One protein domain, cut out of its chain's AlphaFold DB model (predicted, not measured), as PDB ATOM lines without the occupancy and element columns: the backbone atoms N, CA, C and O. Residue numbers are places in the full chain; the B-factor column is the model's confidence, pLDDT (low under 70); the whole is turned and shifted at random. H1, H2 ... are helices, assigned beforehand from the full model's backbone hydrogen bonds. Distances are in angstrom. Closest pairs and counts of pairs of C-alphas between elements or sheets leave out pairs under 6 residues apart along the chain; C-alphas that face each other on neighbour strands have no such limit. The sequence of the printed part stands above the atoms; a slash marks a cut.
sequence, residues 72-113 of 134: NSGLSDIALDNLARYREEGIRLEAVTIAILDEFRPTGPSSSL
ATOM      1  N   ASN A  72      30.288 -10.143  -4.284       58.81
ATOM      2  CA  ASN A  72      30.842  -9.050  -5.076       58.81
ATOM      3  C   ASN A  72      30.025  -7.778  -4.849       58.81
ATOM      4  O   ASN A  72      29.273  -7.340  -5.712       58.81
ATOM      5  N   SER A  73      30.179  -7.187  -3.666       60.03
ATOM      6  CA  SER A  73      29.587  -5.885  -3.338       60.03
ATOM      7  C   SER A  73      30.232  -4.723  -4.113       60.03
ATOM      8  O   SER A  73      29.771  -3.591  -4.020       60.03
ATOM      9  N   GLY A  74      31.348  -4.970  -4.818       66.81
ATOM     10  CA  GLY A  74      32.191  -3.938  -5.429       66.81
ATOM     11  C   GLY A  74      32.969  -3.080  -4.417       66.81
ATOM     12  O   GLY A  74      33.749  -2.220  -4.820       66.81
ATOM     13  N   LEU A  75      32.794  -3.320  -3.111       65.50
ATOM     14  CA  LEU A  75      33.389  -2.554  -2.018       65.50
ATOM     15  C   LEU A  75      34.321  -3.431  -1.176       65.50
ATOM     16  O   LEU A  75      34.090  -4.623  -0.984       65.50
ATOM     17  N   SER A  76      35.385  -2.829  -0.640       69.81
ATOM     18  CA  SER A  76      36.249  -3.519   0.327       69.81
ATOM     19  C   SER A  76      35.546  -3.681   1.682       69.81
ATOM     20  O   SER A  76      34.701  -2.862   2.039       69.81
ATOM     21  N   ASP A  77      35.934  -4.681   2.481       70.81
ATOM     22  CA  ASP A  77      35.359  -4.896   3.823       70.81
ATOM     23  C   ASP A  77      35.480  -3.670   4.734       70.81
ATOM     24  O   ASP A  77      34.556  -3.357   5.474       70.81
ATOM     25  N   ILE A  78      36.594  -2.937   4.640       73.31
ATOM     26  CA  ILE A  78      36.799  -1.693   5.397       73.31
ATOM     27  C   ILE A  78      35.799  -0.621   4.953       73.31
ATOM     28  O   ILE A  78      35.300   0.134   5.783       73.31
ATOM     29  N   ALA A  79      35.497  -0.541   3.654       78.56
ATOM     30  CA  ALA A  79      34.483   0.379   3.153       78.56
ATOM     31  C   ALA A  79      33.088  -0.011   3.664       78.56
ATOM     32  O   ALA A  79      32.365   0.858   4.143       78.56
ATOM     33  N   LEU A  80      32.746  -1.304   3.647       79.44
ATOM     34  CA  LEU A  80      31.489  -1.811   4.206       79.44
ATOM     35  C   LEU A  80      31.371  -1.529   5.709       79.44
ATOM     36  O   LEU A  80      30.331  -1.057   6.155       79.44
ATOM     37  N   ASP A  81      32.434  -1.754   6.482       82.81
ATOM     38  CA  ASP A  81      32.437  -1.491   7.922       82.81
ATOM     39  C   ASP A  81      32.318   0.013   8.230       82.81
ATOM     40  O   ASP A  81      31.585   0.406   9.136       82.81
ATOM     41  N   ASN A  82      32.981   0.879   7.458       84.06
ATOM     42  CA  ASN A  82      32.834   2.328   7.613       84.06
ATOM     43  C   ASN A  82      31.405   2.795   7.296       84.06
ATOM     44  O   ASN A  82      30.858   3.609   8.035       84.06
ATOM     45  N   LEU A  83      30.792   2.267   6.232       86.62
ATOM     46  CA  LEU A  83      29.405   2.567   5.864       86.62
ATOM     47  C   LEU A  83      28.415   2.051   6.916       86.62
ATOM     48  O   LEU A  83      27.475   2.759   7.270       86.62
ATOM     49  N   ALA A  84      28.644   0.855   7.459       87.75
ATOM     50  CA  ALA A  84      27.835   0.311   8.542       87.75
ATOM     51  C   ALA A  84      27.922   1.183   9.806       87.75
ATOM     52  O   ALA A  84      26.894   1.482  10.405       87.75
ATOM     53  N   ARG A  85      29.116   1.679  10.159       87.69
ATOM     54  CA  ARG A  85      29.278   2.647  11.256       87.69
ATOM     55  C   ARG A  85      28.524   3.951  10.981       87.69
ATOM     56  O   ARG A  85      27.835   4.444  11.861       87.69
ATOM     57  N   TYR A  86      28.597   4.487   9.762       90.56
ATOM     58  CA  TYR A  86      27.844   5.695   9.403       90.56
ATOM     59  C   TYR A  86      26.328   5.502   9.543       90.56
ATOM     60  O   TYR A  86      25.635   6.411   9.995       90.56
ATOM     61  N   ARG A  87      25.813   4.306   9.225       88.00
ATOM     62  CA  ARG A  87      24.409   3.947   9.469       88.00
ATOM     63  C   ARG A  87      24.067   3.954  10.963       88.00
ATOM     64  O   ARG A  87      23.015   4.470  11.323       88.00
ATOM     65  N   GLU A  88      24.934   3.412  11.821       90.19
ATOM     66  CA  GLU A  88      24.744   3.421  13.283       90.19
ATOM     67  C   GLU A  88      24.806   4.834  13.878       90.19
ATOM     68  O   GLU A  88      24.041   5.164  14.778       90.19
ATOM     69  N   GLU A  89      25.665   5.693  13.330       90.62
ATOM     70  CA  GLU A  89      25.786   7.108  13.703       90.62
ATOM     71  C   GLU A  89      24.600   7.964  13.207       90.62
ATOM     72  O   GLU A  89      24.532   9.160  13.492       90.62
ATOM     73  N   GLY A  90      23.644   7.373  12.477       89.00
ATOM     74  CA  GLY A  90      22.448   8.054  11.975       89.00
ATOM     75  C   GLY A  90      22.686   8.903  10.724       89.00
ATOM     76  O   GLY A  90      21.839   9.722  10.357       89.00
ATOM     77  N   ILE A  91      23.822   8.721  10.043       90.50
ATOM     78  CA  ILE A  91      24.119   9.406   8.786       90.50
ATOM     79  C   ILE A  91      23.212   8.839   7.690       90.50
ATOM     80  O   ILE A  91      23.089   7.626   7.511       90.50
ATOM     81  N   ARG A  92      22.575   9.729   6.921       88.00
ATOM     82  CA  ARG A  92      21.709   9.329   5.806       88.00
ATOM     83  C   ARG A  92      22.558   8.748   4.677       88.00
ATOM     84  O   ARG A  92      23.321   9.466   4.038       88.00
ATOM     85  N   LEU A  93      22.390   7.455   4.432       89.56
ATOM     86  CA  LEU A  93      22.956   6.747   3.288       89.56
ATOM     87  C   LEU A  93      21.895   6.608   2.189       89.56
ATOM     88  O   LEU A  93      20.698   6.556   2.478       89.56
ATOM     89  N   GLU A  94      22.323   6.545   0.929       87.50
ATOM     90  CA  GLU A  94      21.408   6.254  -0.179       87.50
ATOM     91  C   GLU A  94      20.811   4.845  -0.079       87.50
ATOM     92  O   GLU A  94      21.426   3.924   0.463       87.50
ATOM     93  N   ALA A  95      19.627   4.661  -0.669       81.38
ATOM     94  CA  ALA A  95      18.897   3.393  -0.656       81.38
ATOM     95  C   ALA A  95      19.716   2.218  -1.221       81.38
ATOM     96  O   ALA A  95      19.643   1.113  -0.689       81.38
ATOM     97  N   VAL A  96      20.540   2.461  -2.248       81.75
ATOM     98  CA  VAL A  96      21.438   1.444  -2.824       81.75
ATOM     99  C   VAL A  96      22.468   0.981  -1.793       81.75
ATOM    100  O   VAL A  96      22.686  -0.214  -1.615       81.75
ATOM    101  N   THR A  97      23.062   1.920  -1.060       80.19
ATOM    102  CA  THR A  97      24.033   1.624  -0.005       80.19
ATOM    103  C   THR A  97      23.386   0.875   1.155       80.19
ATOM    104  O   THR A  97      23.991  -0.046   1.695       80.19
ATOM    105  N   ILE A  98      22.149   1.226   1.520       83.62
ATOM    106  CA  ILE A  98      21.390   0.508   2.552       83.62
ATOM    107  C   ILE A  98      21.131  -0.937   2.119       83.62
ATOM    108  O   ILE A  98      21.397  -1.836   2.907       83.62
ATOM    109  N   ALA A  99      20.719  -1.173   0.870       80.38
ATOM    110  CA  ALA A  99      20.500  -2.522   0.349       80.38
ATOM    111  C   ALA A  99      21.782  -3.378   0.380       80.38
ATOM    112  O   ALA A  99      21.750  -4.529   0.807       80.38
ATOM    113  N   ILE A 100      22.928  -2.792   0.014       79.38
ATOM    114  CA  ILE A 100      24.242  -3.448   0.130       79.38
ATOM    115  C   ILE A 100      24.561  -3.762   1.602       79.38
ATOM    116  O   ILE A 100      25.051  -4.844   1.921       79.38
ATOM    117  N   LEU A 101      24.290  -2.836   2.524       82.75
ATOM    118  CA  LEU A 101      24.513  -3.072   3.952       82.75
ATOM    119  C   LEU A 101      23.568  -4.135   4.522       82.75
ATOM    120  O   LEU A 101      24.009  -4.919   5.350       82.75
ATOM    121  N   ASP A 102      22.315  -4.206   4.083       84.06
ATOM    122  CA  ASP A 102      21.375  -5.240   4.529       84.06
ATOM    123  C   ASP A 102      21.814  -6.642   4.069       84.06
ATOM    124  O   ASP A 102      21.623  -7.616   4.796       84.06
ATOM    125  N   GLU A 103      22.472  -6.752   2.912       79.12
ATOM    126  CA  GLU A 103      23.029  -8.016   2.420       79.12
ATOM    127  C   GLU A 103      24.329  -8.414   3.144       79.12
ATOM    128  O   GLU A 103      24.488  -9.562   3.561       79.12
ATOM    129  N   PHE A 104      25.272  -7.477   3.318       73.44
ATOM    130  CA  PHE A 104      26.638  -7.804   3.766       73.44
ATOM    131  C   PHE A 104      26.955  -7.456   5.227       73.44
ATOM    132  O   PHE A 104      27.936  -7.969   5.781       73.44
ATOM    133  N   ARG A 105      26.183  -6.561   5.850       80.38
ATOM    134  CA  ARG A 105      26.358  -6.042   7.222       80.38
ATOM    135  C   ARG A 105      24.999  -5.774   7.915       80.38
ATOM    136  O   ARG A 105      24.808  -4.687   8.467       80.38
ATOM    137  N   PRO A 106      24.054  -6.739   7.942       82.00
ATOM    138  CA  PRO A 106      22.716  -6.517   8.507       82.00
ATOM    139  C   PRO A 106      22.736  -6.165  10.002       82.00
ATOM    140  O   PRO A 106      21.817  -5.530  10.509       82.00
ATOM    141  N   THR A 107      23.790  -6.570  10.713       82.50
ATOM    142  CA  THR A 107      23.957  -6.368  12.157       82.50
ATOM    143  C   THR A 107      24.965  -5.269  12.508       82.50
ATOM    144  O   THR A 107      25.419  -5.232  13.648       82.50
ATOM    145  N   GLY A 108      25.364  -4.421  11.552       81.06
ATOM    146  CA  GLY A 108      26.351  -3.358  11.781       81.06
ATOM    147  C   GLY A 108      27.791  -3.732  11.384       81.06
ATOM    148  O   GLY A 108      28.006  -4.729  10.683       81.06
ATOM    149  N   PRO A 109      28.790  -2.910  11.757       80.31
ATOM    150  CA  PRO A 109      30.181  -3.103  11.367       80.31
ATOM    151  C   PRO A 109      30.788  -4.355  12.004       80.31
ATOM    152  O   PRO A 109      30.423  -4.781  13.101       80.31
ATOM    153  N   SER A 110      31.784  -4.936  11.336       76.00
ATOM    154  CA  SER A 110      32.548  -6.044  11.901       76.00
ATOM    155  C   SER A 110      33.249  -5.639  13.207       76.00
ATOM    156  O   SER A 110      33.832  -4.560  13.318       76.00
ATOM    157  N   SER A 111      33.329  -6.572  14.162       68.75
ATOM    158  CA  SER A 111      34.131  -6.420  15.392       68.75
ATOM    159  C   SER A 111      35.631  -6.199  15.136       68.75
ATOM    160  O   SER A 111      36.377  -5.833  16.047       68.75
ATOM    161  N   SER A 112      36.101  -6.414  13.903       58.69
ATOM    162  CA  SER A 112      37.462  -6.083  13.486       58.69
ATOM    163  C   SER A 112      37.681  -4.598  13.193       58.69
ATOM    164  O   SER A 112      38.838  -4.190  13.178       58.69
ATOM    165  N   LEU A 113      36.632  -3.790  12.988       61.88
ATOM    166  CA  LEU A 113      36.760  -2.372  12.617       61.88
ATOM    167  C   LEU A 113      37.553  -1.566  13.658       61.88
ATOM    168  O   LEU A 113      38.368  -0.715  13.310       61.88
TER     169      LEU A 113
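AT A GLANCE: This is residues 72 to 113 of the 134 residues of an uncharacterized protein of marine metagenome (UniProt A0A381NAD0). Two short helices, H1 and H2, pack steeply across each other, joined by a loop of residues 89 to 94; after H2, residues 105 to 113 fold back towards H1. The printed part has 42 residues, with H1 then H2 along the chain and no named strand, and its class is all helix. It is compact, with a radius of gyration of the C-alphas of 9.2 A and spans of 23 by 23 by 14 A.

HOW THE PARTS SIT: Start at H1, residues 77 to 88; with its residues 80 to 84 alone it touches H2, residues 95 to 104. Look at Ala 84 and Leu 101, whose C-alphas, the closest of the two helices, are 6.6 A apart. The helices run opposite ways at a steep tilt of 64 degrees. In H1 and H2 every O i to N i+4 pair is within hydrogen-bond range.

IN THESE COORDINATES: Find C-alpha 77 at (35.359, -4.896, 3.823); from there H1 runs 16.5 A to C-alpha 88. H2 runs 14.3 A from C-alpha 95 to C-alpha 104 at (26.638, -7.804, 3.766).

THE WHOLE: The C-alphas farthest apart, those of Asn 72 and Gly 90, are 25.6 A apart. The printed part has no cut, and the link from H1 to H2 is short. In the B-factor column, find pLDDT under 70 at residues 72 to 76 and 111 to 113.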